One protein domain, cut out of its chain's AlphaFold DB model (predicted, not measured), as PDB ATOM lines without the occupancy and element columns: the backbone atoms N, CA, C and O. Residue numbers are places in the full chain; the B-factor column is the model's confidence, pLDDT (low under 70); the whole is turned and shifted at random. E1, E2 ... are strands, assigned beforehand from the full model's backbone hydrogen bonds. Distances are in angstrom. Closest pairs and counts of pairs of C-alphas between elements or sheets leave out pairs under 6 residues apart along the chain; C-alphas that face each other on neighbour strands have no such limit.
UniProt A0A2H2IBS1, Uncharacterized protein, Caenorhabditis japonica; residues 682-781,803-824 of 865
ATOM      1  N   GLN A 682     -23.817  36.462  -9.604       85.75
ATOM      2  CA  GLN A 682     -24.819  37.199 -10.375       85.75
ATOM      3  C   GLN A 682     -24.258  37.667 -11.711       85.75
ATOM      4  O   GLN A 682     -23.068  37.948 -11.822       85.75
ATOM      5  N   VAL A 683     -25.128  37.744 -12.722       88.19
ATOM      6  CA  VAL A 683     -24.793  38.303 -14.035       88.19
ATOM      7  C   VAL A 683     -25.731  39.462 -14.321       88.19
ATOM      8  O   VAL A 683     -26.951  39.302 -14.261       88.19
ATOM      9  N   ILE A 684     -25.160  40.613 -14.654       86.75
ATOM     10  CA  ILE A 684     -25.897  41.842 -14.929       86.75
ATOM     11  C   ILE A 684     -25.547  42.292 -16.347       86.75
ATOM     12  O   ILE A 684     -24.416  42.711 -16.591       86.75
ATOM     13  N   PRO A 685     -26.480  42.160 -17.301       90.31
ATOM     14  CA  PRO A 685     -26.275  42.625 -18.664       90.31
ATOM     15  C   PRO A 685     -26.585  44.119 -18.810       90.31
ATOM     16  O   PRO A 685     -27.566  44.613 -18.246       90.31
ATOM     17  N   ARG A 686     -25.815  44.811 -19.653       88.94
ATOM     18  CA  ARG A 686     -26.127  46.154 -20.163       88.94
ATOM     19  C   ARG A 686     -25.977  46.213 -21.673       88.94
ATOM     20  O   ARG A 686     -25.237  45.435 -22.261       88.94
ATOM     21  N   PHE A 687     -26.659  47.161 -22.298       91.12
ATOM     22  CA  PHE A 687     -26.649  47.365 -23.743       91.12
ATOM     23  C   PHE A 687     -25.922  48.652 -24.106       91.12
ATOM     24  O   PHE A 687     -26.162  49.692 -23.494       91.12
ATOM     25  N   THR A 688     -25.090  48.599 -25.141       90.50
ATOM     26  CA  THR A 688     -24.372  49.765 -25.670       90.50
ATOM     27  C   THR A 688     -24.198  49.663 -27.192       90.50
ATOM     28  O   THR A 688     -24.355  48.592 -27.790       90.50
ATOM     29  N   ASN A 689     -23.931  50.798 -27.831       90.12
ATOM     30  CA  ASN A 689     -23.514  50.929 -29.223       90.12
ATOM     31  C   ASN A 689     -21.981  50.878 -29.404       90.12
ATOM     32  O   ASN A 689     -21.532  50.806 -30.546       90.12
ATOM     33  N   ASP A 690     -21.196  50.870 -28.321       89.81
ATOM     34  CA  ASP A 690     -19.731  50.801 -28.331       89.81
ATOM     35  C   ASP A 690     -19.216  49.767 -27.315       89.81
ATOM     36  O   ASP A 690     -19.508  49.823 -26.124       89.81
ATOM     37  N   LYS A 691     -18.391  48.824 -27.781       90.50
ATOM     38  CA  LYS A 691     -17.776  47.776 -26.952       90.50
ATOM     39  C   LYS A 691     -16.857  48.316 -25.838       90.50
ATOM     40  O   LYS A 691     -16.619  47.599 -24.867       90.50
ATOM     41  N   GLY A 692     -16.327  49.535 -25.985       89.19
ATOM     42  CA  GLY A 692     -15.470  50.203 -24.999       89.19
ATOM     43  C   GLY A 692     -16.239  51.008 -23.945       89.19
ATOM     44  O   GLY A 692     -15.634  51.528 -23.010       89.19
ATOM     45  N   GLN A 693     -17.567  51.110 -24.052       86.06
ATOM     46  CA  GLN A 693     -18.373  51.958 -23.178       86.06
ATOM     47  C   GLN A 693     -18.936  51.192 -21.973       86.06
ATOM     48  O   GLN A 693     -19.670  50.218 -22.123       86.06
ATOM     49  N   ASP A 694     -18.665  51.692 -20.765       82.31
ATOM     50  CA  ASP A 694     -19.246  51.154 -19.525       82.31
ATOM     51  C   ASP A 694     -20.640  51.695 -19.198       82.31
ATOM     52  O   ASP A 694     -21.407  51.059 -18.487       82.31
ATOM     53  N   PHE A 695     -21.021  52.853 -19.729       77.75
ATOM     54  CA  PHE A 695     -22.330  53.459 -19.470       77.75
ATOM     55  C   PHE A 695     -23.440  52.828 -20.325       77.75
ATOM     56  O   PHE A 695     -24.056  53.486 -21.163       77.75
ATOM     57  N   GLY A 696     -23.689  51.534 -20.127       80.00
ATOM     58  CA  GLY A 696     -24.713  50.794 -20.856       80.00
ATOM     59  C   GLY A 696     -26.132  50.962 -20.286       80.00
ATOM     60  O   GLY A 696     -26.352  51.096 -19.079       80.00
ATOM     61  N   SER A 697     -27.137  50.898 -21.161       84.25
ATOM     62  CA  SER A 697     -28.553  50.905 -20.768       84.25
ATOM     63  C   SER A 697     -28.986  49.546 -20.217       84.25
ATOM     64  O   SER A 697     -28.548  48.504 -20.698       84.25
ATOM     65  N   GLY A 698     -29.891  49.535 -19.235       79.62
ATOM     66  CA  GLY A 698     -30.474  48.292 -18.704       79.62
ATOM     67  C   GLY A 698     -31.484  47.622 -19.649       79.62
ATOM     68  O   GLY A 698     -31.847  46.465 -19.463       79.62
ATOM     69  N   THR A 699     -31.950  48.330 -20.677       80.94
ATOM     70  CA  THR A 699     -32.864  47.788 -21.693       80.94
ATOM     71  C   THR A 699     -32.300  48.033 -23.085       80.94
ATOM     72  O   THR A 699     -31.700  49.084 -23.315       80.94
ATOM     73  N   PRO A 700     -32.523  47.129 -24.046       85.12
ATOM     74  CA  PRO A 700     -32.056  47.344 -25.404       85.12
ATOM     75  C   PRO A 700     -32.832  48.492 -26.063       85.12
ATOM     76  O   PRO A 700     -34.063  48.511 -26.105       85.12
ATOM     77  N   ARG A 701     -32.096  49.452 -26.624       82.31
ATOM     78  CA  ARG A 701     -32.649  50.631 -27.318       82.31
ATOM     79  C   ARG A 701     -32.811  50.442 -28.828       82.31
ATOM     80  O   ARG A 701     -33.267  51.331 -29.538       82.31
ATOM     81  N   VAL A 702     -32.493  49.246 -29.309       80.25
ATOM     82  CA  VAL A 702     -32.369  48.853 -30.721       80.25
ATOM     83  C   VAL A 702     -33.630  49.012 -31.577       80.25
ATOM     84  O   VAL A 702     -33.583  48.791 -32.785       80.25
ATOM     85  N   GLY A 703     -34.783  49.350 -30.995       79.44
ATOM     86  CA  GLY A 703     -35.986  49.699 -31.751       79.44
ATOM     87  C   GLY A 703     -36.121  51.177 -32.081       79.44
ATOM     88  O   GLY A 703     -36.906  51.508 -32.965       79.44
ATOM     89  N   ALA A 704     -35.414  52.057 -31.373       82.69
ATOM     90  CA  ALA A 704     -35.519  53.500 -31.562       82.69
ATOM     91  C   ALA A 704     -34.616  54.007 -32.704       82.69
ATOM     92  O   ALA A 704     -34.898  55.056 -33.283       82.69
ATOM     93  N   GLY A 705     -33.557  53.263 -33.039       84.44
ATOM     94  CA  GLY A 705     -32.615  53.571 -34.118       84.44
ATOM     95  C   GLY A 705     -32.967  52.929 -35.464       84.44
ATOM     96  O   GLY A 705     -33.939  52.186 -35.595       84.44
ATOM     97  N   ASN A 706     -32.135  53.200 -36.473       87.31
ATOM     98  CA  ASN A 706     -32.237  52.591 -37.807       87.31
ATOM     99  C   ASN A 706     -31.614  51.184 -37.852       87.31
ATOM    100  O   ASN A 706     -32.042  50.340 -38.637       87.31
ATOM    101  N   ASN A 707     -30.624  50.926 -36.996       89.06
ATOM    102  CA  ASN A 707     -29.934  49.650 -36.883       89.06
ATOM    103  C   ASN A 707     -30.397  48.915 -35.628       89.06
ATOM    104  O   ASN A 707     -30.112  49.325 -34.505       89.06
ATOM    105  N   ALA A 708     -31.061  47.777 -35.819       89.25
ATOM    106  CA  ALA A 708     -31.509  46.928 -34.722       89.25
ATOM    107  C   ALA A 708     -30.362  46.047 -34.206       89.25
ATOM    108  O   ALA A 708     -30.389  44.825 -34.350       89.25
ATOM    109  N   SER A 709     -29.291  46.655 -33.698       91.44
ATOM    110  CA  SER A 709     -28.113  45.937 -33.207       91.44
ATOM    111  C   SER A 709     -27.501  46.614 -31.986       91.44
ATOM    112  O   SER A 709     -27.593  47.828 -31.844       91.44
ATOM    113  N   SER A 710     -26.900  45.829 -31.099       92.56
ATOM    114  CA  SER A 710     -26.250  46.331 -29.885       92.56
ATOM    115  C   SER A 710     -25.166  45.374 -29.408       92.56
ATOM    116  O   SER A 710     -25.288  44.158 -29.572       92.56
ATOM    117  N   PHE A 711     -24.150  45.914 -28.750       94.12
ATOM    118  CA  PHE A 711     -23.284  45.142 -27.870       94.12
ATOM    119  C   PHE A 711     -24.004  44.874 -26.547       94.12
ATOM    120  O   PHE A 711     -24.858  45.663 -26.127       94.12
ATOM    121  N   ILE A 712     -23.656  43.764 -25.897       93.94
ATOM    122  CA  ILE A 712     -24.086  43.467 -24.534       93.94
ATOM    123  C   ILE A 712     -22.840  43.332 -23.674       93.94
ATOM    124  O   ILE A 712     -22.022  42.447 -23.931       93.94
ATOM    125  N   THR A 713     -22.691  44.201 -22.680       92.75
ATOM    126  CA  THR A 713     -21.667  44.059 -21.646       92.75
ATOM    127  C   THR A 713     -22.235  43.257 -20.480       92.75
ATOM    128  O   THR A 713     -23.439  43.294 -20.218       92.75
ATOM    129  N   PHE A 714     -21.387  42.494 -19.796       90.62
ATOM    130  CA  PHE A 714     -21.782  41.728 -18.620       90.62
ATOM    131  C   PHE A 714     -20.885  42.065 -17.453       90.62
ATOM    132  O   PHE A 714     -19.662  41.910 -17.531       90.62
ATOM    133  N   ARG A 715     -21.535  42.423 -16.350       87.06
ATOM    134  CA  ARG A 715     -20.915  42.414 -15.042       87.06
ATOM    135  C   ARG A 715     -21.173  41.082 -14.353       87.06
ATOM    136  O   ARG A 715     -22.318  40.629 -14.285       87.06
ATOM    137  N   ILE A 716     -20.113  40.450 -13.857       84.06
ATOM    138  CA  ILE A 716     -20.203  39.269 -12.995       84.06
ATOM    139  C   ILE A 716     -19.810  39.667 -11.582       84.06
ATOM    140  O   ILE A 716     -18.800  40.334 -11.374       84.06
ATOM    141  N   MET A 717     -20.594  39.212 -10.615       78.75
ATOM    142  CA  MET A 717     -20.266  39.322  -9.198       78.75
ATOM    143  C   MET A 717     -20.152  37.930  -8.613       78.75
ATOM    144  O   MET A 717     -20.991  37.091  -8.923       78.75
ATOM    145  N   ASP A 718     -19.148  37.691  -7.774       74.31
ATOM    146  CA  ASP A 718     -19.071  36.516  -6.913       74.31
ATOM    147  C   ASP A 718     -18.602  36.929  -5.506       74.31
ATOM    148  O   ASP A 718     -17.931  37.945  -5.326       74.31
ATOM    149  N   SER A 719     -18.990  36.168  -4.479       55.41
ATOM    150  CA  SER A 719     -18.673  36.490  -3.077       55.41
ATOM    151  C   SER A 719     -17.182  36.401  -2.737       55.41
ATOM    152  O   SER A 719     -16.797  36.793  -1.642       55.41
ATOM    153  N   TYR A 720     -16.359  35.833  -3.623       49.22
ATOM    154  CA  TYR A 720     -14.913  35.723  -3.431       49.22
ATOM    155  C   TYR A 720     -14.164  36.959  -3.957       49.22
ATOM    156  O   TYR A 720     -13.064  37.225  -3.485       49.22
ATOM    157  N   ASN A 721     -14.765  37.733  -4.869       50.09
ATOM    158  CA  ASN A 721     -14.150  38.879  -5.548       50.09
ATOM    159  C   ASN A 721     -14.768  40.240  -5.211       50.09
ATOM    160  O   ASN A 721     -14.629  41.181  -5.990       50.09
ATOM    161  N   SER A 722     -15.396  40.413  -4.042       42.12
ATOM    162  CA  SER A 722     -15.972  41.720  -3.675       42.12
ATOM    163  C   SER A 722     -14.946  42.867  -3.616       42.12
ATOM    164  O   SER A 722     -15.354  44.020  -3.545       42.12
ATOM    165  N   ASN A 723     -13.635  42.568  -3.659       41.34
ATOM    166  CA  ASN A 723     -12.555  43.544  -3.502       41.34
ATOM    167  C   ASN A 723     -11.466  43.537  -4.604       41.34
ATOM    168  O   ASN A 723     -10.468  44.231  -4.414       41.34
ATOM    169  N   SER A 724     -11.555  42.787  -5.714       40.38
ATOM    170  CA  SER A 724     -10.395  42.712  -6.628       40.38
ATOM    171  C   SER A 724     -10.676  42.406  -8.097       40.38
ATOM    172  O   SER A 724     -11.477  41.541  -8.436       40.38
ATOM    173  N   ASN A 725      -9.898  43.091  -8.935       45.03
ATOM    174  CA  ASN A 725      -9.766  43.057 -10.393       45.03
ATOM    175  C   ASN A 725      -9.370  41.679 -10.976       45.03
ATOM    176  O   ASN A 725      -8.399  41.591 -11.726       45.03
ATOM    177  N   ASN A 726     -10.044  40.574 -10.626       48.66
ATOM    178  CA  ASN A 726      -9.696  39.269 -11.194       48.66
ATOM    179  C   ASN A 726     -10.870  38.291 -11.354       48.66
ATOM    180  O   ASN A 726     -11.726  38.142 -10.487       48.66
ATOM    181  N   PHE A 727     -10.892  37.601 -12.494       57.50
ATOM    182  CA  PHE A 727     -11.994  36.784 -13.007       57.50
ATOM    183  C   PHE A 727     -12.089  35.416 -12.318       57.50
ATOM    184  O   PHE A 727     -11.805  34.387 -12.930       57.50
ATOM    185  N   GLY A 728     -12.503  35.372 -11.048       69.88
ATOM    186  CA  GLY A 728     -12.848  34.092 -10.416       69.88
ATOM    187  C   GLY A 728     -13.862  33.327 -11.275       69.88
ATOM    188  O   GLY A 728     -13.689  32.151 -11.566       69.88
ATOM    189  N   SER A 729     -14.866  34.032 -11.789       84.25
ATOM    190  CA  SER A 729     -15.893  33.481 -12.672       84.25
ATOM    191  C   SER A 729     -15.799  34.073 -14.088       84.25
ATOM    192  O   SER A 729     -15.435  35.236 -14.259       84.25
ATOM    193  N   SER A 730     -16.158  33.300 -15.116       89.19
ATOM    194  CA  SER A 730     -16.099  33.709 -16.527       89.19
ATOM    195  C   SER A 730     -17.391  33.419 -17.285       89.19
ATOM    196  O   SER A 730     -18.115  32.475 -16.966       89.19
ATOM    197  N   ILE A 731     -17.684  34.218 -18.316       91.62
ATOM    198  CA  ILE A 731     -18.733  33.929 -19.305       91.62
ATOM    199  C   ILE A 731     -18.071  33.387 -20.565       91.62
ATOM    200  O   ILE A 731     -17.140  33.984 -21.095       91.62
ATOM    201  N   THR A 732     -18.577  32.264 -21.064       89.50
ATOM    202  CA  THR A 732     -18.034  31.602 -22.255       89.50
ATOM    203  C   THR A 732     -18.866  31.901 -23.492       89.50
ATOM    204  O   THR A 732     -18.333  32.124 -24.577       89.50
ATOM    205  N   THR A 733     -20.192  31.882 -23.348       94.56
ATOM    206  CA  THR A 733     -21.113  31.922 -24.487       94.56
ATOM    207  C   THR A 733     -22.432  32.562 -24.106       94.56
ATOM    208  O   THR A 733     -22.968  32.294 -23.026       94.56
ATOM    209  N   ILE A 734     -23.006  33.301 -25.047       95.31
ATOM    210  CA  ILE A 734     -24.408  33.694 -25.019       95.31
ATOM    211  C   ILE A 734     -25.159  33.004 -26.150       95.31
ATOM    212  O   ILE A 734     -24.727  33.018 -27.301       95.31
ATOM    213  N   GLU A 735     -26.289  32.404 -25.811       94.00
ATOM    214  CA  GLU A 735     -27.271  31.901 -26.761       94.00
ATOM    215  C   GLU A 735     -28.443  32.878 -26.800       94.00
ATOM    216  O   GLU A 735     -28.890  33.340 -25.750       94.00
ATOM    217  N   PHE A 736     -28.952  33.206 -27.981       92.94
ATOM    218  CA  PHE A 736     -30.097  34.098 -28.118       92.94
ATOM    219  C   PHE A 736     -31.064  33.632 -29.198       92.94
ATOM    220  O   PHE A 736     -30.660  33.088 -30.230       92.94
ATOM    221  N   VAL A 737     -32.357  33.827 -28.938       92.25
ATOM    222  CA  VAL A 737     -33.440  33.254 -29.739       92.25
ATOM    223  C   VAL A 737     -34.716  34.091 -29.658       92.25
ATOM    224  O   VAL A 737     -35.018  34.698 -28.627       92.25
ATOM    225  N   ASP A 738     -35.483  34.106 -30.746       90.88
ATOM    226  CA  ASP A 738     -36.807  34.729 -30.788       90.88
ATOM    227  C   ASP A 738     -37.808  33.925 -29.953       90.88
ATOM    228  O   ASP A 738     -37.913  32.702 -30.101       90.88
ATOM    229  N   THR A 739     -38.570  34.612 -29.100       88.00
ATOM    230  CA  THR A 739     -39.542  33.983 -28.197       88.00
ATOM    231  C   THR A 739     -40.907  34.665 -28.258       88.00
ATOM    232  O   THR A 739     -41.025  35.877 -28.438       88.00
ATOM    233  N   ASP A 740     -41.955  33.865 -28.078       84.44
ATOM    234  CA  ASP A 740     -43.323  34.328 -27.872       84.44
ATOM    235  C   ASP A 740     -43.658  34.254 -26.368       84.44
ATOM    236  O   ASP A 740     -43.646  33.163 -25.784       84.44
ATOM    237  N   PRO A 741     -43.960  35.387 -25.703       79.81
ATOM    238  CA  PRO A 741     -44.327  35.372 -24.295       79.81
ATOM    239  C   PRO A 741     -45.563  34.517 -23.983       79.81
ATOM    240  O   PRO A 741     -45.564  33.850 -22.946       79.81
ATOM    241  N   LEU A 742     -46.567  34.497 -24.866       75.69
ATOM    242  CA  LEU A 742     -47.827  33.769 -24.688       75.69
ATOM    243  C   LEU A 742     -47.666  32.276 -24.998       75.69
ATOM    244  O   LEU A 742     -48.152  31.431 -24.248       75.69
ATOM    245  N   TYR A 743     -46.927  31.959 -26.062       83.56
ATOM    246  CA  TYR A 743     -46.672  30.586 -26.507       83.56
ATOM    247  C   TYR A 743     -45.175  30.237 -26.456       83.56
ATOM    248  O   TYR A 743     -44.565  30.005 -27.499       83.56
ATOM    249  N   PRO A 744     -44.556  30.158 -25.264       82.62
ATOM    250  CA  PRO A 744     -43.117  29.906 -25.109       82.62
ATOM    251  C   PRO A 744     -42.601  28.642 -25.794       82.62
ATOM    252  O   PRO A 744     -41.443  28.616 -26.200       82.62
ATOM    253  N   TRP A 745     -43.433  27.617 -25.978       86.44
ATOM    254  CA  TRP A 745     -43.061  26.408 -26.722       86.44
ATOM    255  C   TRP A 745     -42.876  26.644 -28.228       86.44
ATOM    256  O   TRP A 745     -42.313  25.794 -28.910       86.44
ATOM    257  N   LYS A 746     -43.320  27.792 -28.758       83.12
ATOM    258  CA  LYS A 746     -43.039  28.246 -30.130       83.12
ATOM    259  C   LYS A 746     -41.726  29.023 -30.247       83.12
ATOM    260  O   LYS A 746     -41.443  29.541 -31.327       83.12
ATOM    261  N   THR A 747     -40.946  29.144 -29.166       81.62
ATOM    262  CA  THR A 747     -39.594  29.717 -29.230       81.62
ATOM    263  C   THR A 747     -38.834  29.027 -30.362       81.62
ATOM    264  O   THR A 747     -38.753  27.799 -30.406       81.62
ATOM    265  N   THR A 748     -38.382  29.812 -31.342       68.81
ATOM    266  CA  THR A 748     -37.903  29.259 -32.617       68.81
ATOM    267  C   THR A 748     -36.667  28.383 -32.403       68.81
ATOM    268  O   THR A 748     -35.841  28.670 -31.550       68.81
ATOM    269  N   THR A 749     -36.469  27.333 -33.202       65.81
ATOM    270  CA  THR A 749     -35.273  26.468 -33.087       65.81
ATOM    271  C   THR A 749     -33.990  27.121 -33.621       65.81
ATOM    272  O   THR A 749     -32.937  26.491 -33.627       65.81
ATOM    273  N   ASN A 750     -34.053  28.376 -34.079       73.00
ATOM    274  CA  ASN A 750     -32.942  29.112 -34.689       73.00
ATOM    275  C   ASN A 750     -32.090  29.842 -33.638       73.00
ATOM    276  O   ASN A 750     -31.769  31.021 -33.803       73.00
ATOM    277  N   ALA A 751     -31.748  29.160 -32.546       84.00
ATOM    278  CA  ALA A 751     -30.876  29.720 -31.526       84.00
ATOM    279  C   ALA A 751     -29.494  30.034 -32.119       84.00
ATOM    280  O   ALA A 751     -28.890  29.213 -32.814       84.00
ATOM    281  N   LYS A 752     -28.999  31.244 -31.860       90.19
ATOM    282  CA  LYS A 752     -27.667  31.684 -32.280       90.19
ATOM    283  C   LYS A 752     -26.760  31.760 -31.069       90.19
ATOM    284  O   LYS A 752     -27.149  32.303 -30.041       90.19
ATOM    285  N   ASN A 753     -25.538  31.267 -31.227       92.44
ATOM    286  CA  ASN A 753     -24.498  31.388 -30.218       92.44
ATOM    287  C   ASN A 753     -23.525  32.495 -30.610       92.44
ATOM    288  O   ASN A 753     -23.151  32.615 -31.776       92.44
ATOM    289  N   SER A 754     -23.093  33.271 -29.624       92.56
ATOM    290  CA  SER A 754     -21.992  34.214 -29.757       92.56
ATOM    291  C   SER A 754     -21.002  34.009 -28.619       92.56
ATOM    292  O   SER A 754     -21.389  33.740 -27.475       92.56
ATOM    293  N   THR A 755     -19.717  34.105 -28.941       90.06
ATOM    294  CA  THR A 755     -18.650  34.143 -27.942       90.06
ATOM    295  C   THR A 755     -18.673  35.484 -27.227       90.06
ATOM    296  O   THR A 755     -19.136  36.488 -27.772       90.06
ATOM    297  N   VAL A 756     -18.159  35.512 -26.005       91.75
ATOM    298  CA  VAL A 756     -18.035  36.744 -25.228       91.75
ATOM    299  C   VAL A 756     -16.553  37.054 -25.054       91.75
ATOM    300  O   VAL A 756     -15.750  36.151 -24.838       91.75
ATOM    301  N   LEU A 757     -16.192  38.320 -25.230       90.62
ATOM    302  CA  LEU A 757     -14.827  38.821 -25.175       90.62
ATOM    303  C   LEU A 757     -14.565  39.433 -23.793       90.62
ATOM    304  O   LEU A 757     -15.443  40.133 -23.275       90.62
ATOM    305  N   PRO A 758     -13.395  39.184 -23.186       90.25
ATOM    306  CA  PRO A 758     -13.019  39.846 -21.948       90.25
ATOM    307  C   PRO A 758     -12.692  41.322 -22.213       90.25
ATOM    308  O   PRO A 758     -12.192  41.702 -23.276       90.25
ATOM    309  N   ARG A 759     -12.978  42.160 -21.226       90.19
ATOM    310  CA  ARG A 759     -12.589  43.572 -21.194       90.19
ATOM    311  C   ARG A 759     -11.494  43.777 -20.161       90.19
ATOM    312  O   ARG A 759     -11.230  42.872 -19.369       90.19
ATOM    313  N   ASP A 760     -10.851  44.936 -20.204       86.56
ATOM    314  CA  ASP A 760      -9.766  45.267 -19.285       86.56
ATOM    315  C   ASP A 760     -10.252  45.159 -17.821       86.56
ATOM    316  O   ASP A 760     -11.173  45.874 -17.423       86.56
ATOM    317  N   PRO A 761      -9.667  44.258 -17.009       76.56
ATOM    318  CA  PRO A 761     -10.102  44.030 -15.633       76.56
ATOM    319  C   PRO A 761      -9.870  45.215 -14.688       76.56
ATOM    320  O   PRO A 761     -10.424  45.209 -13.589       76.56
ATOM    321  N   VAL A 762      -9.033  46.185 -15.068       76.44
ATOM    322  CA  VAL A 762      -8.681  47.350 -14.240       76.44
ATOM    323  C   VAL A 762      -9.292  48.637 -14.785       76.44
ATOM    324  O   VAL A 762      -9.636  49.515 -13.997       76.44
ATOM    325  N   GLY A 763      -9.440  48.751 -16.105       80.12
ATOM    326  CA  GLY A 763     -10.019  49.914 -16.780       80.12
ATOM    327  C   GLY A 763     -11.515  49.823 -17.082       80.12
ATOM    328  O   GLY A 763     -12.100  50.850 -17.427       80.12
ATOM    329  N   CYS A 764     -12.167  48.668 -16.886       85.75
ATOM    330  CA  CYS A 764     -13.598  48.480 -17.158       85.75
ATOM    331  C   CYS A 764     -14.435  48.021 -15.949       85.75
ATOM    332  O   CYS A 764     -14.114  47.043 -15.274       85.75
ATOM    333  N   ALA A 765     -15.603  48.640 -15.752       82.94
ATOM    334  CA  ALA A 765     -16.584  48.274 -14.727       82.94
ATOM    335  C   ALA A 765     -17.318  46.952 -15.027       82.94
ATOM    336  O   ALA A 765     -17.664  46.202 -14.110       82.94
ATOM    337  N   SER A 766     -17.562  46.657 -16.310       87.19
ATOM    338  CA  SER A 766     -18.096  45.363 -16.762       87.19
ATOM    339  C   SER A 766     -16.987  44.520 -17.381       87.19
ATOM    340  O   SER A 766     -16.293  44.984 -18.281       87.19
ATOM    341  N   GLN A 767     -16.876  43.264 -16.951       88.31
ATOM    342  CA  GLN A 767     -15.754  42.379 -17.273       88.31
ATOM    343  C   GLN A 767     -15.803  41.769 -18.681       88.31
ATOM    344  O   GLN A 767     -14.790  41.289 -19.187       88.31
ATOM    345  N   PHE A 768     -16.974  41.742 -19.314       92.12
ATOM    346  CA  PHE A 768     -17.178  41.018 -20.567       92.12
ATOM    347  C   PHE A 768     -18.050  41.802 -21.545       92.12
ATOM    348  O   PHE A 768     -18.899  42.585 -21.124       92.12
ATOM    349  N   VAL A 769     -17.890  41.556 -22.848       94.12
ATOM    350  CA  VAL A 769     -18.745  42.115 -23.907       94.12
ATOM    351  C   VAL A 769     -18.898  41.168 -25.088       94.12
ATOM    352  O   VAL A 769     -17.980  40.438 -25.452       94.12
ATOM    353  N   THR A 770     -20.072  41.149 -25.705       95.00
ATOM    354  CA  THR A 770     -20.285  40.391 -26.945       95.00
ATOM    355  C   THR A 770     -19.687  41.114 -28.150       95.00
ATOM    356  O   THR A 770     -19.494  42.321 -28.117       95.00
ATOM    357  N   PRO A 771     -19.508  40.433 -29.289       92.88
ATOM    358  CA  PRO A 771     -19.604  41.078 -30.593       92.88
ATOM    359  C   PRO A 771     -20.952  41.799 -30.764       92.88
ATOM    360  O   PRO A 771     -21.898  41.570 -30.002       92.88
ATOM    361  N   ILE A 772     -21.067  42.649 -31.786       91.88
ATOM    362  CA  ILE A 772     -22.334  43.324 -32.079       91.88
ATOM    363  C   ILE A 772     -23.403  42.284 -32.445       91.88
ATOM    364  O   ILE A 772     -23.212  41.467 -33.347       91.88
ATOM    365  N   LEU A 773     -24.524  42.286 -31.721       92.12
ATOM    366  CA  LEU A 773     -25.619  41.340 -31.929       92.12
ATOM    367  C   LEU A 773     -26.777  42.025 -32.651       92.12
ATOM    368  O   LEU A 773     -27.163  43.135 -32.291       92.12
ATOM    369  N   THR A 774     -27.363  41.344 -33.635       90.44
ATOM    370  CA  THR A 774     -28.542  41.825 -34.366       90.44
ATOM    371  C   THR A 774     -29.827  41.253 -33.784       90.44
ATOM    372  O   THR A 774     -29.956  40.041 -33.607       90.44
ATOM    373  N   TRP A 775     -30.799  42.129 -33.551       88.12
ATOM    374  CA  TRP A 775     -32.112  41.797 -33.011       88.12
ATOM    375  C   TRP A 775     -33.072  41.388 -34.122       88.12
ATOM    376  O   TRP A 775     -33.333  42.161 -35.045       88.12
ATOM    377  N   THR A 776     -33.616  40.179 -34.014       87.31
ATOM    378  CA  THR A 776     -34.462  39.553 -35.040       87.31
ATOM    379  C   THR A 776     -35.955  39.671 -34.761       87.31
ATOM    380  O   THR A 776     -36.751  39.639 -35.697       87.31
ATOM    381  N   SER A 777     -36.348  39.891 -33.508       86.38
ATOM    382  CA  SER A 777     -37.750  40.032 -33.116       86.38
ATOM    383  C   SER A 777     -37.948  41.051 -31.994       86.38
ATOM    384  O   SER A 777     -37.001  41.607 -31.434       86.38
ATOM    385  N   THR A 778     -39.216  41.326 -31.683       83.56
ATOM    386  CA  THR A 778     -39.603  42.232 -30.600       83.56
ATOM    387  C   THR A 778     -39.304  41.655 -29.221       83.56
ATOM    388  O   THR A 778     -38.988  42.431 -28.332       83.56
ATOM    389  N   ASN A 779     -39.383  40.336 -29.024       86.06
ATOM    390  CA  ASN A 779     -39.089  39.681 -27.747       86.06
ATOM    391  C   ASN A 779     -38.042  38.596 -27.969       86.06
ATOM    392  O   ASN A 779     -38.274  37.642 -28.710       86.06
ATOM    393  N   MET A 780     -36.912  38.721 -27.287       88.88
ATOM    394  CA  MET A 780     -35.811  37.775 -27.411       88.88
ATOM    395  C   MET A 780     -35.433  37.224 -26.045       88.88
ATOM    396  O   MET A 780     -35.429  37.936 -25.035       88.88
ATOM    397  N   LYS A 781     -35.117  35.932 -26.032       92.00
ATOM    398  CA  LYS A 781     -34.573  35.215 -24.885       92.00
ATOM    399  C   LYS A 781     -33.069  35.103 -25.054       92.00
ATOM    400  O   LYS A 781     -32.596  34.743 -26.130       92.00
ATOM    401  N   ASN A 803     -37.166  47.914 -27.393       74.31
ATOM    402  CA  ASN A 803     -37.782  49.208 -27.125       74.31
ATOM    403  C   ASN A 803     -37.624  50.134 -28.341       74.31
ATOM    404  O   ASN A 803     -36.504  50.421 -28.770       74.31
ATOM    405  N   ALA A 804     -38.750  50.595 -28.892       72.62
ATOM    406  CA  ALA A 804     -38.797  51.508 -30.033       72.62
ATOM    407  C   ALA A 804     -39.137  52.959 -29.673       72.62
ATOM    408  O   ALA A 804     -39.223  53.813 -30.560       72.62
ATOM    409  N   ASN A 805     -39.344  53.260 -28.389       76.19
ATOM    410  CA  ASN A 805     -39.822  54.570 -27.990       76.19
ATOM    411  C   ASN A 805     -38.695  55.608 -27.919       76.19
ATOM    412  O   ASN A 805     -37.907  55.641 -26.973       76.19
ATOM    413  N   LYS A 806     -38.670  56.514 -28.899       78.81
ATOM    414  CA  LYS A 806     -37.743  57.656 -28.937       78.81
ATOM    415  C   LYS A 806     -38.002  58.671 -27.822       78.81
ATOM    416  O   LYS A 806     -37.076  59.357 -27.412       78.81
ATOM    417  N   SER A 807     -39.240  58.766 -27.330       77.56
ATOM    418  CA  SER A 807     -39.618  59.764 -26.322       77.56
ATOM    419  C   SER A 807     -39.120  59.437 -24.913       77.56
ATOM    420  O   SER A 807     -39.396  60.197 -23.990       77.56
ATOM    421  N   ASP A 808     -38.485  58.280 -24.715       78.44
ATOM    422  CA  ASP A 808     -37.904  57.934 -23.421       78.44
ATOM    423  C   ASP A 808     -36.632  58.755 -23.141       78.44
ATOM    424  O   ASP A 808     -36.290  58.955 -21.979       78.44
ATOM    425  N   CYS A 809     -35.947  59.228 -24.189       82.56
ATOM    426  CA  CYS A 809     -34.816  60.145 -24.084       82.56
ATOM    427  C   CYS A 809     -35.314  61.518 -23.603       82.56
ATOM    428  O   CYS A 809     -36.182  62.122 -24.241       82.56
ATOM    429  N   ILE A 810     -34.804  62.002 -22.467       84.19
ATOM    430  CA  ILE A 810     -35.268  63.257 -21.854       84.19
ATOM    431  C   ILE A 810     -34.260  64.399 -22.030       84.19
ATOM    432  O   ILE A 810     -33.199  64.227 -22.628       84.19
ATOM    433  N   ASN A 811     -34.617  65.600 -21.563       83.25
ATOM    434  CA  ASN A 811     -33.766  66.796 -21.621       83.25
ATOM    435  C   ASN A 811     -33.316  67.179 -23.046       83.25
ATOM    436  O   ASN A 811     -32.198  67.627 -23.262       83.25
ATOM    437  N   GLY A 812     -34.200  66.999 -24.037       70.44
ATOM    438  CA  GLY A 812     -33.947  67.398 -25.429       70.44
ATOM    439  C   GLY A 812     -32.976  66.494 -26.196       70.44
ATOM    440  O   GLY A 812     -32.554  66.855 -27.294       70.44
ATOM    441  N   SER A 813     -32.628  65.330 -25.640       80.25
ATOM    442  CA  SER A 813     -31.727  64.372 -26.281       80.25
ATOM    443  C   SER A 813     -32.344  63.721 -27.526       80.25
ATOM    444  O   SER A 813     -33.553  63.498 -27.625       80.25
ATOM    445  N   THR A 814     -31.486  63.427 -28.504       87.50
ATOM    446  CA  THR A 814     -31.845  62.660 -29.709       87.50
ATOM    447  C   THR A 814     -31.370  61.215 -29.571       87.50
ATOM    448  O   THR A 814     -30.701  60.880 -28.597       87.50
ATOM    449  N   VAL A 815     -31.727  60.340 -30.512       88.50
ATOM    450  CA  VAL A 815     -31.227  58.958 -30.550       88.50
ATOM    451  C   VAL A 815     -30.201  58.789 -31.659       88.50
ATOM    452  O   VAL A 815     -30.349  59.367 -32.736       88.50
ATOM    453  N   ASP A 816     -29.184  57.971 -31.413       89.00
ATOM    454  CA  ASP A 816     -28.204  57.589 -32.421       89.00
ATOM    455  C   ASP A 816     -28.762  56.545 -33.418       89.00
ATOM    456  O   ASP A 816     -29.926  56.133 -33.364       89.00
ATOM    457  N   ASN A 817     -27.917  56.075 -34.342       89.56
ATOM    458  CA  ASN A 817     -28.314  55.071 -35.336       89.56
ATOM    459  C   ASN A 817     -28.723  53.719 -34.729       89.56
ATOM    460  O   ASN A 817     -29.450  52.975 -35.389       89.56
ATOM    461  N   TYR A 818     -28.292  53.403 -33.508       88.31
ATOM    462  CA  TYR A 818     -28.618  52.172 -32.783       88.31
ATOM    463  C   TYR A 818     -29.751  52.369 -31.756       88.31
ATOM    464  O   TYR A 818     -30.212  51.404 -31.148       88.31
ATOM    465  N   GLY A 819     -30.250  53.600 -31.603       87.88
ATOM    466  CA  GLY A 819     -31.375  53.982 -30.752       87.88
ATOM    467  C   GLY A 819     -31.003  54.495 -29.359       87.88
ATOM    468  O   GLY A 819     -31.904  54.822 -28.588       87.88
ATOM    469  N   PHE A 820     -29.717  54.576 -29.017       88.75
ATOM    470  CA  PHE A 820     -29.242  55.064 -27.719       88.75
ATOM    471  C   PHE A 820     -29.312  56.592 -27.642       88.75
ATOM    472  O   PHE A 820     -29.063  57.280 -28.633       88.75
ATOM    473  N   CYS A 821     -29.660  57.129 -26.468       86.81
ATOM    474  CA  CYS A 821     -29.822  58.570 -26.283       86.81
ATOM    475  C   CYS A 821     -28.466  59.293 -26.347       86.81
ATOM    476  O   CYS A 821     -27.501  58.897 -25.695       86.81
ATOM    477  N   GLN A 822     -28.410  60.379 -27.112       88.56
ATOM    478  CA  GLN A 822     -27.267  61.279 -27.206       88.56
ATOM    479  C   GLN A 822     -27.499  62.474 -26.287       88.56
ATOM    480  O   GLN A 822     -28.291  63.370 -26.595       88.56
ATOM    481  N   CYS A 823     -26.833  62.451 -25.137       85.56
ATOM    482  CA  CYS A 823     -26.975  63.485 -24.120       85.56
ATOM    483  C   CYS A 823     -26.227  64.759 -24.504       85.56
ATOM    484  O   CYS A 823     -25.206  64.717 -25.191       85.56
ATOM    485  N   ASP A 824     -26.741  65.897 -24.040       87.50
ATOM    486  CA  ASP A 824     -26.029  67.165 -24.141       87.50
ATOM    487  C   ASP A 824     -24.801  67.200 -23.205       87.50
ATOM    488  O   ASP A 824     -24.487  66.246 -22.488       87.50
TER     489      ASP A 824
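AT A GLANCE: This is residues 682 to 781 and 803 to 824 of the 865 residues of an uncharacterized protein of Caenorhabditis japonica (UniProt A0A2H2IBS1). Little of this domain is regular structure: the long hairpin E1 and E2 and the small sheet E4 - E3 - E5 spread as a V from the loop at residues 718 to 729, among long loops. The 122 printed residues hold no named helix and five strands, E1 to E5 in order, with 32 residues; the class is all strand, both sheets antiparallel. The whole is compact, radius of gyration of the C-alphas 15.7 A, spanning 44 by 39 by 21 A.

HOW THE PARTS SIT: Start at E1, residues 682 to 688, antiparallel in a hairpin with E2, residues 709 to 717; N 684 and O 715, 2.9 A apart, are within hydrogen-bond range. E3, residues 730 to 738, pairs with E4, residues 752 to 755, in an antiparallel hairpin, N 736 to O 752 2.9 A, and with E5, residues 779 to 781, antiparallel, N 737 to O 781 3.0 A. The closest C-alphas of E2 and E3 are Ile 716 and Ser 730, 7.8 A.

IN THESE COORDINATES: Find C-alpha 682 at (-24.819, 37.199, -10.375); E1 runs 19.8 A, E2 26.1 A, E3 25.2 A. E5 ends at C-alpha 781, (-34.573, 35.215, -24.885).

THE WHOLE: The four links are long. Residues 782 to 802 are cut out, a gap of 14.5 A between C-alphas 781 and 803. Residues 719 to 728 and 748 to 749 have pLDDT under 70.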